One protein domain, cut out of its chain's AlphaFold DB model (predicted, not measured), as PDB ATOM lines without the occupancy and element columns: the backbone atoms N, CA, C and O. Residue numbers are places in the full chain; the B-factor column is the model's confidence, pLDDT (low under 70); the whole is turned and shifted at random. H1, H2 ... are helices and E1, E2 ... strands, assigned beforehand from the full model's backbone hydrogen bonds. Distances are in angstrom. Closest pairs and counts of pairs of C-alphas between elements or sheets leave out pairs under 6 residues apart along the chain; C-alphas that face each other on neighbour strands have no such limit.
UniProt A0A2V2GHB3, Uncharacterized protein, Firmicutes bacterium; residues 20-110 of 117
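This is residues 20 to 110 of the 117 residues of an uncharacterized protein of Firmicutes bacterium (UniProt A0A2V2GHB3). One long, strongly twisted sheet has three long strands side by side, E2, E1 and E3, with a single helix, H1, packed over one face along the strands. Beyond E3 the sheet is continued by short strands in two places, E4 near one end and E5 with E6 near the other; the turn between E3 and E4 and the loop between E5 and E6 reach to opposite ends of the longest axis. The printed part has 91 residues, with one named helix and six named strands in the order E1, E2, H1, E3, E4, E5, E6. The sheet is branched and mixed, antiparallel but for the parallel pair E5 and E6, and the class is mixed, helices and strands. The whole is compact, with a radius of gyration of the C-alphas of 14.0 A, yet elongated, spanning 43 by 24 by 22 A.

E1, residues 22 to 30, and E2, residues 36 to 43, form an antiparallel hairpin at 160 degrees, with N 26 and O 39 2.8 A apart, within hydrogen-bond range. H1, residues 50 to 63, is on the sheet at a height over the sheet of 9.0 A. It runs along the strands, at 17 degrees to E1 on the local plane, and lies over E1; the closest C-alphas of the two, Val 24 and Val 54, are 7.8 A apart. Only just, H1 is not over E3, residues 66 to 76, on which 2 of its C-alphas fall. Every O i to N i+4 pair of H1 is within hydrogen-bond range. E3 is antiparallel to E1 at 161 degrees, with N 25 and O 72 2.8 A apart, and lies on the other side of E1 from E2. E4, residues 82 to 84, forms a hairpin with E3 at 120 degrees, with N 75 and O 83 2.8 A apart. E5, residues 92 to 94, lies on the same side of E3 as E4, antiparallel at 156 degrees, with N 93 and O 69 2.8 A apart. The pairing is staggered: E4 is beside residues 74 to 76 of E3 and E5 beside residues 68 to 70, and E4 and E5 are apart. E6, residues 107 to 109, is parallel to E5 at 25 degrees, with N 108 and O 92 2.7 A apart.

E1 begins at C-alpha 22, (3.535, 34.971, 30.989), and is 25.1 A long. E2 measures 23.3 A, H1 20.4 A from C-alpha 50 at (-0.525, 40.692, 25.738), and E3 26.2 A. E4, E5 and E6 have three residues each; E6 ends at C-alpha 109, (-18.261, 30.339, 15.024).

The C-alphas of Arg 78 and Pro 99, 43.2 A apart, are the two farthest apart. The printed part has no cut. The link from E5 to E6, residues 95 to 106, is long. The mean pLDDT of the printed part is 89.2, and no printed residue is under 70.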
ATOM      1  N   CYS A  20      10.724  34.562  30.533       89.44
ATOM      2  CA  CYS A  20       9.285  34.634  30.314       89.44
ATOM      3  C   CYS A  20       8.543  34.609  31.656       89.44
ATOM      4  O   CYS A  20       8.804  33.747  32.497       89.44
ATOM      5  N   ASP A  21       7.593  35.521  31.839       91.94
ATOM      6  CA  ASP A  21       6.745  35.607  33.031       91.94
ATOM      7  C   ASP A  21       5.254  35.400  32.718       91.94
ATOM      8  O   ASP A  21       4.437  35.287  33.635       91.94
ATOM      9  N   GLU A  22       4.892  35.269  31.440       93.00
ATOM     10  CA  GLU A  22       3.535  34.971  30.989       93.00
ATOM     11  C   GLU A  22       3.528  33.962  29.833       93.00
ATOM     12  O   GLU A  22       4.508  33.784  29.104       93.00
ATOM     13  N   ALA A  23       2.409  33.253  29.677       91.56
ATOM     14  CA  ALA A  23       2.203  32.345  28.560       91.56
ATOM     15  C   ALA A  23       0.741  32.265  28.117       91.56
ATOM     16  O   ALA A  23      -0.177  32.187  28.934       91.56
ATOM     17  N   VAL A  24       0.539  32.171  26.805       92.06
ATOM     18  CA  VAL A  24      -0.731  31.799  26.182       92.06
ATOM     19  C   VAL A  24      -0.633  30.359  25.695       92.06
ATOM     20  O   VAL A  24       0.204  30.011  24.861       92.06
ATOM     21  N   VAL A  25      -1.511  29.504  26.207       91.12
ATOM     22  CA  VAL A  25      -1.636  28.110  25.782       91.12
ATOM     23  C   VAL A  25      -2.898  27.964  24.955       91.12
ATOM     24  O   VAL A  25      -3.998  28.234  25.430       91.12
ATOM     25  N   ILE A  26      -2.751  27.487  23.727       92.94
ATOM     26  CA  ILE A  26      -3.867  27.184  22.838       92.94
ATOM     27  C   ILE A  26      -3.991  25.675  22.724       92.94
ATOM     28  O   ILE A  26      -3.083  24.990  22.251       92.94
ATOM     29  N   LEU A  27      -5.144  25.162  23.132       93.06
ATOM     30  CA  LEU A  27      -5.545  23.791  22.857       93.06
ATOM     31  C   LEU A  27      -6.413  23.784  21.608       93.06
ATOM     32  O   LEU A  27      -7.343  24.579  21.490       93.06
ATOM     33  N   GLY A  28      -6.108  22.892  20.672       92.81
ATOM     34  CA  GLY A  28      -6.829  22.776  19.416       92.81
ATOM     35  C   GLY A  28      -7.052  21.330  19.016       92.81
ATOM     36  O   GLY A  28      -6.171  20.490  19.182       92.81
ATOM     37  N   ILE A  29      -8.224  21.028  18.464       93.00
ATOM     38  CA  ILE A  29      -8.467  19.726  17.838       93.00
ATOM     39  C   ILE A  29      -8.013  19.821  16.390       93.00
ATOM     40  O   ILE A  29      -8.542  20.622  15.619       93.00
ATOM     41  N   ASN A  30      -7.042  19.001  16.006       90.75
ATOM     42  CA  ASN A  30      -6.595  18.924  14.624       90.75
ATOM     43  C   ASN A  30      -7.719  18.366  13.735       90.75
ATOM     44  O   ASN A  30      -8.297  17.318  14.009       90.75
ATOM     45  N   TYR A  31      -8.017  19.073  12.653       89.69
ATOM     46  CA  TYR A  31      -9.085  18.760  11.714       89.69
ATOM     47  C   TYR A  31      -8.871  17.423  10.995       89.69
ATOM     48  O   TYR A  31      -9.827  16.672  10.816       89.69
ATOM     49  N   PHE A  32      -7.630  17.107  10.621       88.56
ATOM     50  CA  PHE A  32      -7.302  15.891   9.878       88.56
ATOM     51  C   PHE A  32      -7.163  14.682  10.795       88.56
ATOM     52  O   PHE A  32      -7.765  13.642  10.549       88.56
ATOM     53  N   THR A  33      -6.383  14.814  11.870       90.00
ATOM     54  CA  THR A  33      -6.070  13.677  12.749       90.00
ATOM     55  C   THR A  33      -7.114  13.457  13.835       90.00
ATOM     56  O   THR A  33      -7.095  12.417  14.487       90.00
ATOM     57  N   ARG A  34      -7.993  14.443  14.070       87.44
ATOM     58  CA  ARG A  34      -8.963  14.485  15.180       87.44
ATOM     59  C   ARG A  34      -8.329  14.407  16.573       87.44
ATOM     60  O   ARG A  34      -9.038  14.246  17.560       87.44
ATOM     61  N   ARG A  35      -7.006  14.555  16.677       90.69
ATOM     62  CA  ARG A  35      -6.284  14.545  17.954       90.69
ATOM     63  C   ARG A  35      -6.240  15.936  18.569       90.69
ATOM     64  O   ARG A  35      -6.163  16.939  17.857       90.69
ATOM     65  N   LEU A  36      -6.224  15.977  19.898       91.38
ATOM     66  CA  LEU A  36      -5.919  17.191  20.643       91.38
ATOM     67  C   LEU A  36      -4.444  17.555  20.441       91.38
ATOM     68  O   LEU A  36      -3.563  16.700  20.486       91.38
ATOM     69  N   SER A  37      -4.182  18.825  20.192       88.94
ATOM     70  CA  SER A  37      -2.853  19.402  20.036       88.94
ATOM     71  C   SER A  37      -2.745  20.654  20.895       88.94
ATOM     72  O   SER A  37      -3.747  21.313  21.177       88.94
ATOM     73  N   LYS A  38      -1.520  20.983  21.303       88.06
ATOM     74  CA  LYS A  38      -1.214  22.145  22.136       88.06
ATOM     75  C   LYS A  38      -0.208  23.035  21.423       88.06
ATOM     76  O   LYS A  38       0.779  22.538  20.889       88.06
ATOM     77  N   MET A  39      -0.440  24.335  21.480       88.06
ATOM     78  CA  MET A  39       0.516  25.378  21.137       88.06
ATOM     79  C   MET A  39       0.761  26.219  22.385       88.06
ATOM     80  O   MET A  39      -0.182  26.523  23.113       88.06
ATOM     81  N   VAL A  40       2.019  26.549  22.657       88.31
ATOM     82  CA  VAL A  40       2.414  27.357  23.815       88.31
ATOM     83  C   VAL A  40       3.220  28.534  23.302       88.31
ATOM     84  O   VAL A  40       4.147  28.345  22.520       88.31
ATOM     85  N   LEU A  41       2.840  29.727  23.737       89.50
ATOM     86  CA  LEU A  41       3.505  30.985  23.435       89.50
ATOM     87  C   LEU A  41       3.864  31.625  24.771       89.50
ATOM     88  O   LEU A  41       2.985  32.147  25.450       89.50
ATOM     89  N   SER A  42       5.121  31.527  25.176       89.69
ATOM     90  CA  SER A  42       5.650  32.198  26.363       89.69
ATOM     91  C   SER A  42       6.284  33.529  25.973       89.69
ATOM     92  O   SER A  42       6.893  33.629  24.907       89.69
ATOM     93  N   TYR A  43       6.141  34.541  26.820       90.19
ATOM     94  CA  TYR A  43       6.709  35.864  26.587       90.19
ATOM     95  C   TYR A  43       7.048  36.557  27.909       90.19
ATOM     96  O   TYR A  43       6.584  36.168  28.984       90.19
ATOM     97  N   ASN A  44       7.893  37.580  27.811       91.12
ATOM     98  CA  ASN A  44       8.163  38.519  28.888       91.12
ATOM     99  C   ASN A  44       7.220  39.716  28.734       91.12
ATOM    100  O   ASN A  44       7.304  40.450  27.747       91.12
ATOM    101  N   SER A  45       6.353  39.925  29.718       90.75
ATOM    102  CA  SER A  45       5.358  41.001  29.752       90.75
ATOM    103  C   SER A  45       5.965  42.410  29.730       90.75
ATOM    104  O   SER A  45       5.261  43.385  29.473       90.75
ATOM    105  N   ARG A  46       7.276  42.541  29.986       90.12
ATOM    106  CA  ARG A  46       8.014  43.811  29.883       90.12
ATOM    107  C   ARG A  46       8.440  44.155  28.460       90.12
ATOM    108  O   ARG A  46       8.616  45.335  28.170       90.12
ATOM    109  N   ASP A  47       8.622  43.143  27.616       89.12
ATOM    110  CA  ASP A  47       9.164  43.296  26.264       89.12
ATOM    111  C   ASP A  47       8.060  43.237  25.200       89.12
ATOM    112  O   ASP A  47       8.161  43.898  24.169       89.12
ATOM    113  N   VAL A  48       7.010  42.445  25.447       88.81
ATOM    114  CA  VAL A  48       5.899  42.223  24.513       88.81
ATOM    115  C   VAL A  48       4.571  42.348  25.250       88.81
ATOM    116  O   VAL A  48       4.384  41.765  26.320       88.81
ATOM    117  N   SER A  49       3.630  43.087  24.662       91.31
ATOM    118  CA  SER A  49       2.287  43.241  25.224       91.31
ATOM    119  C   SER A  49       1.410  42.007  24.988       91.31
ATOM    120  O   SER A  49       1.562  41.274  24.006       91.31
ATOM    121  N   PHE A  50       0.432  41.792  25.869       89.12
ATOM    122  CA  PHE A  50      -0.525  40.692  25.738       89.12
ATOM    123  C   PHE A  50      -1.301  40.753  24.413       89.12
ATOM    124  O   PHE A  50      -1.512  39.731  23.756       89.12
ATOM    125  N   GLU A  51      -1.697  41.950  23.988       90.31
ATOM    126  CA  GLU A  51      -2.448  42.185  22.759       90.31
ATOM    127  C   GLU A  51      -1.666  41.742  21.519       90.31
ATOM    128  O   GLU A  51      -2.235  41.096  20.634       90.31
ATOM    129  N   GLU A  52      -0.366  42.033  21.461       88.62
ATOM    130  CA  GLU A  52       0.508  41.613  20.361       88.62
ATOM    131  C   GLU A  52       0.616  40.089  20.287       88.62
ATOM    132  O   GLU A  52       0.468  39.507  19.205       88.62
ATOM    133  N   VAL A  53       0.789  39.431  21.438       90.06
ATOM    134  CA  VAL A  53       0.854  37.965  21.528       90.06
ATOM    135  C   VAL A  53      -0.451  37.341  21.048       90.06
ATOM    136  O   VAL A  53      -0.428  36.441  20.206       90.06
ATOM    137  N   VAL A  54      -1.601  37.825  21.524       88.00
ATOM    138  CA  VAL A  54      -2.915  37.290  21.134       88.00
ATOM    139  C   VAL A  54      -3.199  37.534  19.648       88.00
ATOM    140  O   VAL A  54      -3.697  36.631  18.968       88.00
ATOM    141  N   CYS A  55      -2.845  38.705  19.111       85.56
ATOM    142  CA  CYS A  55      -2.983  39.000  17.682       85.56
ATOM    143  C   CYS A  55      -2.144  38.045  16.824       85.56
ATOM    144  O   CYS A  55      -2.660  37.462  15.863       85.56
ATOM    145  N   GLY A  56      -0.875  37.845  17.188       86.75
ATOM    146  CA  GLY A  56       0.018  36.905  16.512       86.75
ATOM    147  C   GLY A  56      -0.497  35.468  16.592       86.75
ATOM    148  O   GLY A  56      -0.615  34.786  15.571       86.75
ATOM    149  N   ALA A  57      -0.905  35.032  17.783       86.81
ATOM    150  CA  ALA A  57      -1.461  33.704  18.016       86.81
ATOM    151  C   ALA A  57      -2.714  33.443  17.167       86.81
ATOM    152  O   ALA A  57      -2.858  32.372  16.573       86.81
ATOM    153  N   GLY A  58      -3.597  34.439  17.050       84.62
ATOM    154  CA  GLY A  58      -4.784  34.375  16.201       84.62
ATOM    155  C   GLY A  58      -4.449  34.147  14.724       84.62
ATOM    156  O   GLY A  58      -5.110  33.338  14.067       84.62
ATOM    157  N   GLN A  59      -3.398  34.795  14.204       84.88
ATOM    158  CA  GLN A  59      -2.926  34.549  12.836       84.88
ATOM    159  C   GLN A  59      -2.396  33.123  12.682       84.88
ATOM    160  O   GLN A  59      -2.831  32.413  11.777       84.88
ATOM    161  N   ILE A  60      -1.527  32.663  13.588       85.50
ATOM    162  CA  ILE A  60      -0.965  31.302  13.533       85.50
ATOM    163  C   ILE A  60      -2.087  30.254  13.554       85.50
ATOM    164  O   ILE A  60      -2.106  29.337  12.730       85.50
ATOM    165  N   VAL A  61      -3.070  30.411  14.445       87.12
ATOM    166  CA  VAL A  61      -4.231  29.515  14.538       87.12
ATOM    167  C   VAL A  61      -5.039  29.498  13.243       87.12
ATOM    168  O   VAL A  61      -5.447  28.422  12.802       87.12
ATOM    169  N   LYS A  62      -5.244  30.650  12.598       82.06
ATOM    170  CA  LYS A  62      -5.997  30.748  11.340       82.06
ATOM    171  C   LYS A  62      -5.347  29.959  10.201       82.06
ATOM    172  O   LYS A  62      -6.061  29.377   9.387       82.06
ATOM    173  N   TYR A  63      -4.016  29.922  10.154       82.19
ATOM    174  CA  TYR A  63      -3.261  29.138   9.169       82.19
ATOM    175  C   TYR A  63      -2.999  27.691   9.614       82.19
ATOM    176  O   TYR A  63      -2.469  26.892   8.845       82.19
ATOM    177  N   SER A  64      -3.390  27.328  10.836       85.00
ATOM    178  CA  SER A  64      -3.229  25.977  11.364       85.00
ATOM    179  C   SER A  64      -4.286  24.996  10.837       85.00
ATOM    180  O   SER A  64      -5.295  25.336  10.208       85.00
ATOM    181  N   ASN A  65      -4.079  23.723  11.169       88.75
ATOM    182  CA  ASN A  65      -5.027  22.657  10.875       88.75
ATOM    183  C   ASN A  65      -6.050  22.429  11.990       88.75
ATOM    184  O   ASN A  65      -6.645  21.359  12.029       88.75
ATOM    185  N   PHE A  66      -6.282  23.384  12.890       92.50
ATOM    186  CA  PHE A  66      -7.292  23.217  13.931       92.50
ATOM    187  C   PHE A  66      -8.720  23.398  13.402       92.50
ATOM    188  O   PHE A  66      -8.997  24.269  12.578       92.50
ATOM    189  N   ALA A  67      -9.625  22.539  13.871       92.69
ATOM    190  CA  ALA A  67     -11.063  22.640  13.639       92.69
ATOM    191  C   ALA A  67     -11.726  23.530  14.692       92.69
ATOM    192  O   ALA A  67     -12.541  24.382  14.360       92.69
ATOM    193  N   ILE A  68     -11.329  23.358  15.951       93.56
ATOM    194  CA  ILE A  68     -11.753  24.165  17.091       93.56
ATOM    195  C   ILE A  68     -10.545  24.434  17.980       93.56
ATOM    196  O   ILE A  68      -9.702  23.547  18.144       93.56
ATOM    197  N   THR A  69     -10.464  25.632  18.547       94.38
ATOM    198  CA  THR A  69      -9.417  26.009  19.500       94.38
ATOM    199  C   THR A  69      -9.977  26.712  20.722       94.38
ATOM    200  O   THR A  69     -11.065  27.281  20.677       94.38
ATOM    201  N   ARG A  70      -9.217  26.707  21.814       93.00
ATOM    202  CA  ARG A  70      -9.441  27.563  22.978       93.00
ATOM    203  C   ARG A  70      -8.105  27.981  23.575       93.00
ATOM    204  O   ARG A  70      -7.190  27.162  23.656       93.00
ATOM    205  N   ALA A  71      -8.012  29.245  23.971       92.25
ATOM    206  CA  ALA A  71      -6.829  29.815  24.597       92.25
ATOM    207  C   ALA A  71      -6.997  29.929  26.118       92.25
ATOM    208  O   ALA A  71      -8.102  30.145  26.620       92.25
ATOM    209  N   PHE A  72      -5.878  29.807  26.822       91.50
ATOM    210  CA  PHE A  72      -5.741  29.910  28.269       91.50
ATOM    211  C   PHE A  72      -4.503  30.751  28.574       91.50
ATOM    212  O   PHE A  72      -3.493  30.615  27.880       91.50
ATOM    213  N   VAL A  73      -4.570  31.610  29.589       92.56
ATOM    214  CA  VAL A  73      -3.463  32.515  29.943       92.56
ATOM    215  C   VAL A  73      -2.893  32.119  31.285       92.56
ATOM    216  O   VAL A  73      -3.631  31.860  32.233       92.56
ATOM    217  N   TYR A  74      -1.576  32.097  31.369       92.06
ATOM    218  CA  TYR A  74      -0.852  31.715  32.560       92.06
ATOM    219  C   TYR A  74       0.184  32.766  32.916       92.06
ATOM    220  O   TYR A  74       0.773  33.395  32.042       92.06
ATOM    221  N   LYS A  75       0.430  32.893  34.217       92.44
ATOM    222  CA  LYS A  75       1.586  33.592  34.763       92.44
ATOM    223  C   LYS A  75       2.627  32.573  35.203       92.44
ATOM    224  O   LYS A  75       2.264  31.549  35.787       92.44
ATOM    225  N   ILE A  76       3.885  32.867  34.927       90.31
ATOM    226  CA  ILE A  76       5.047  32.060  35.284       90.31
ATOM    227  C   ILE A  76       5.831  32.860  36.321       90.31
ATOM    228  O   ILE A  76       6.144  34.031  36.105       90.31
ATOM    229  N   ASP A  77       6.089  32.269  37.482       87.38
ATOM    230  CA  ASP A  77       6.911  32.920  38.499       87.38
ATOM    231  C   ASP A  77       8.412  32.666  38.282       87.38
ATOM    232  O   ASP A  77       8.838  31.953  37.373       87.38
ATOM    233  N   ARG A  78       9.243  33.272  39.137       82.06
ATOM    234  CA  ARG A  78      10.706  33.140  39.054       82.06
ATOM    235  C   ARG A  78      11.206  31.717  39.322       82.06
ATOM    236  O   ARG A  78      12.317  31.396  38.917       82.06
ATOM    237  N   GLU A  79      10.407  30.892  39.990       83.31
ATOM    238  CA  GLU A  79      10.693  29.485  40.288       83.31
ATOM    239  C   GLU A  79      10.110  28.549  39.214       83.31
ATOM    240  O   GLU A  79      10.154  27.329  39.356       83.31
ATOM    241  N   LYS A  80       9.606  29.113  38.103       78.00
ATOM    242  CA  LYS A  80       8.942  28.417  36.993       78.00
ATOM    243  C   LYS A  80       7.627  27.732  37.388       78.00
ATOM    244  O   LYS A  80       7.124  26.897  36.632       78.00
ATOM    245  N   HIS A  81       7.014  28.099  38.513       84.19
ATOM    246  CA  HIS A  81       5.652  27.669  38.804       84.19
ATOM    247  C   HIS A  81       4.657  28.426  37.932       84.19
ATOM    248  O   HIS A  81       4.788  29.622  37.666       84.19
ATOM    249  N   VAL A  82       3.628  27.705  37.490       87.81
ATOM    250  CA  VAL A  82       2.655  28.200  36.521       87.81
ATOM    251  C   VAL A  82       1.296  28.353  37.193       87.81
ATOM    252  O   VAL A  82       0.764  27.402  37.764       87.81
ATOM    253  N   ARG A  83       0.700  29.543  37.082       91.44
ATOM    254  CA  ARG A  83      -0.639  29.847  37.603       91.44
ATOM    255  C   ARG A  83      -1.568  30.286  36.481       91.44
ATOM    256  O   ARG A  83      -1.278  31.255  35.786       91.44
ATOM    257  N   HIS A  84      -2.700  29.602  36.334       91.38
ATOM    258  CA  HIS A  84      -3.738  29.985  35.378       91.38
ATOM    259  C   HIS A  84      -4.420  31.297  35.795       91.38
ATOM    260  O   HIS A  84      -4.672  31.526  36.979       91.38
ATOM    261  N   LEU A  85      -4.711  32.165  34.828       90.50
ATOM    262  CA  LEU A  85      -5.387  33.443  35.034       90.50
ATOM    263  C   LEU A  85      -6.867  33.325  34.638       90.50
ATOM    264  O   LEU A  85      -7.291  33.834  33.606       90.50
ATOM    265  N   ASP A  86      -7.669  32.675  35.486       85.50
ATOM    266  CA  ASP A  86      -9.087  32.343  35.223       85.50
ATOM    267  C   ASP A  86     -10.015  33.543  34.957       85.50
ATOM    268  O   ASP A  86     -11.126  33.376  34.438       85.50
ATOM    269  N   TYR A  87      -9.586  34.749  35.343       86.25
ATOM    270  CA  TYR A  87     -10.324  35.986  35.083       86.25
ATOM    271  C   TYR A  87     -10.247  36.413  33.608       86.25
ATOM    272  O   TYR A  87     -11.102  37.172  33.157       86.25
ATOM    273  N   ILE A  88      -9.280  35.897  32.839       84.56
ATOM    274  CA  ILE A  88      -9.179  36.104  31.391       84.56
ATOM    275  C   ILE A  88      -9.804  34.899  30.693       84.56
ATOM    276  O   ILE A  88      -9.211  33.824  30.602       84.56
ATOM    277  N   ARG A  89     -11.031  35.067  30.194       79.50
ATOM    278  CA  ARG A  89     -11.783  33.983  29.552       79.50
ATOM    279  C   ARG A  89     -11.878  34.189  28.052       79.50
ATOM    280  O   ARG A  89     -12.479  35.150  27.585       79.50
ATOM    281  N   PHE A  90     -11.363  33.217  27.307       84.81
ATOM    282  CA  PHE A  90     -11.559  33.127  25.867       84.81
ATOM    283  C   PHE A  90     -12.691  32.164  25.518       84.81
ATOM    284  O   PHE A  90     -12.766  31.044  26.046       84.81
ATOM    285  N   ASN A  91     -13.527  32.598  24.575       90.31
ATOM    286  CA  ASN A  91     -14.440  31.712  23.868       90.31
ATOM    287  C   ASN A  91     -13.645  30.715  23.023       90.31
ATOM    288  O   ASN A  91     -12.569  31.027  22.506       90.31
ATOM    289  N   SER A  92     -14.198  29.518  22.854       92.75
ATOM    290  CA  SER A  92     -13.688  28.575  21.866       92.75
ATOM    291  C   SER A  92     -13.899  29.151  20.468       92.75
ATOM    292  O   SER A  92     -14.962  29.695  20.185       92.75
ATOM    293  N   ILE A  93     -12.923  29.021  19.577       92.88
ATOM    294  CA  ILE A  93     -13.027  29.481  18.191       92.88
ATOM    295  C   ILE A  93     -13.239  28.271  17.295       92.88
ATOM    296  O   ILE A  93     -12.388  27.383  17.231       92.88
ATOM    297  N   TYR A  94     -14.368  28.233  16.594       93.12
ATOM    298  CA  TYR A  94     -14.705  27.152  15.676       93.12
ATOM    299  C   TYR A  94     -14.407  27.569  14.235       93.12
ATOM    300  O   TYR A  94     -14.991  28.515  13.715       93.12
ATOM    301  N   LEU A  95     -13.447  26.897  13.606       92.56
ATOM    302  CA  LEU A  95     -12.815  27.319  12.353       92.56
ATOM    303  C   LEU A  95     -13.191  26.436  11.163       92.56
ATOM    304  O   LEU A  95     -13.236  26.927  10.037       92.56
ATOM    305  N   LYS A  96     -13.431  25.137  11.384       91.25
ATOM    306  CA  LYS A  96     -13.732  24.158  10.323       91.25
ATOM    307  C   LYS A  96     -14.743  23.141  10.821       91.25
ATOM    308  O   LYS A  96     -14.680  22.767  11.985       91.25
ATOM    309  N   ASP A  97     -15.600  22.650   9.932       90.12
ATOM    310  CA  ASP A  97     -16.631  21.669  10.277       90.12
ATOM    311  C   ASP A  97     -16.070  20.436  10.998       90.12
ATOM    312  O   ASP A  97     -15.095  19.806  10.586       90.12
ATOM    313  N   MET A  98     -16.710  20.050  12.089       87.19
ATOM    314  CA  MET A  98     -16.364  18.866  12.851       87.19
ATOM    315  C   MET A  98     -17.624  18.019  13.044       87.19
ATOM    316  O   MET A  98     -18.586  18.495  13.646       87.19
ATOM    317  N   PRO A  99     -17.647  16.774  12.528       85.00
ATOM    318  CA  PRO A  99     -18.797  15.890  12.681       85.00
ATOM    319  C   PRO A  99     -19.200  15.737  14.150       85.00
ATOM    320  O   PRO A  99     -18.348  15.484  15.001       85.00
ATOM    321  N   GLY A 100     -20.492  15.904  14.439       85.44
ATOM    322  CA  GLY A 100     -21.046  15.781  15.790       85.44
ATOM    323  C   GLY A 100     -20.775  16.965  16.725       85.44
ATOM    324  O   GLY A 100     -21.239  16.939  17.861       85.44
ATOM    325  N   PHE A 101     -20.065  18.006  16.279       88.62
ATOM    326  CA  PHE A 101     -19.843  19.209  17.078       88.62
ATOM    327  C   PHE A 101     -20.861  20.303  16.736       88.62
ATOM    328  O   PHE A 101     -20.983  20.721  15.582       88.62
ATOM    329  N   VAL A 102     -21.552  20.803  17.761       88.94
ATOM    330  CA  VAL A 102     -22.495  21.922  17.665       88.94
ATOM    331  C   VAL A 102     -21.985  23.061  18.555       88.94
ATOM    332  O   VAL A 102     -21.772  22.830  19.747       88.94
ATOM    333  N   PRO A 103     -21.761  24.275  18.015       89.88
ATOM    334  CA  PRO A 103     -21.342  25.430  18.809       89.88
ATOM    335  C   PRO A 103     -22.344  25.753  19.921       89.88
ATOM    336  O   PRO A 103     -23.537  25.890  19.662       89.88
ATOM    337  N   GLY A 104     -21.846  25.888  21.150       89.56
ATOM    338  CA  GLY A 104     -22.622  26.376  22.296       89.56
ATOM    339  C   GLY A 104     -22.373  27.859  22.589       89.56
ATOM    340  O   GLY A 104     -21.646  28.531  21.863       89.56
ATOM    341  N   GLU A 105     -22.909  28.343  23.712       89.94
ATOM    342  CA  GLU A 105     -22.826  29.745  24.173       89.94
ATOM    343  C   GLU A 105     -21.392  30.309  24.214       89.94
ATOM    344  O   GLU A 105     -21.148  31.447  23.828       89.94
ATOM    345  N   TYR A 106     -20.414  29.487  24.607       89.50
ATOM    346  CA  TYR A 106     -19.004  29.885  24.729       89.50
ATOM    347  C   TYR A 106     -18.172  29.576  23.478       89.50
ATOM    348  O   TYR A 106     -16.951  29.427  23.562       89.50
ATOM    349  N   THR A 107     -18.816  29.410  22.321       92.88
ATOM    350  CA  THR A 107     -18.148  29.120  21.046       92.88
ATOM    351  C   THR A 107     -18.425  30.224  20.039       92.88
ATOM    352  O   THR A 107     -19.561  30.466  19.647       92.88
ATOM    353  N   HIS A 108     -17.365  30.870  19.572       91.38
ATOM    354  CA  HIS A 108     -17.426  31.805  18.466       91.38
ATOM    355  C   HIS A 108     -17.232  31.059  17.140       91.38
ATOM    356  O   HIS A 108     -16.158  30.518  16.865       91.38
ATOM    357  N   ASP A 109     -18.282  31.016  16.321       91.19
ATOM    358  CA  ASP A 109     -18.261  30.339  15.024       91.19
ATOM    359  C   ASP A 109     -17.657  31.235  13.935       91.19
ATOM    360  O   ASP A 109     -18.235  32.237  13.515       91.19
ATOM    361  N   CYS A 110     -16.466  30.863  13.478       89.12
ATOM    362  CA  CYS A 110     -15.685  31.555  12.458       89.12
ATOM    363  C   CYS A 110     -15.645  30.809  11.119       89.12
ATOM    364  O   CYS A 110     -14.943  31.254  10.206       89.12
TER     365      CYS A 110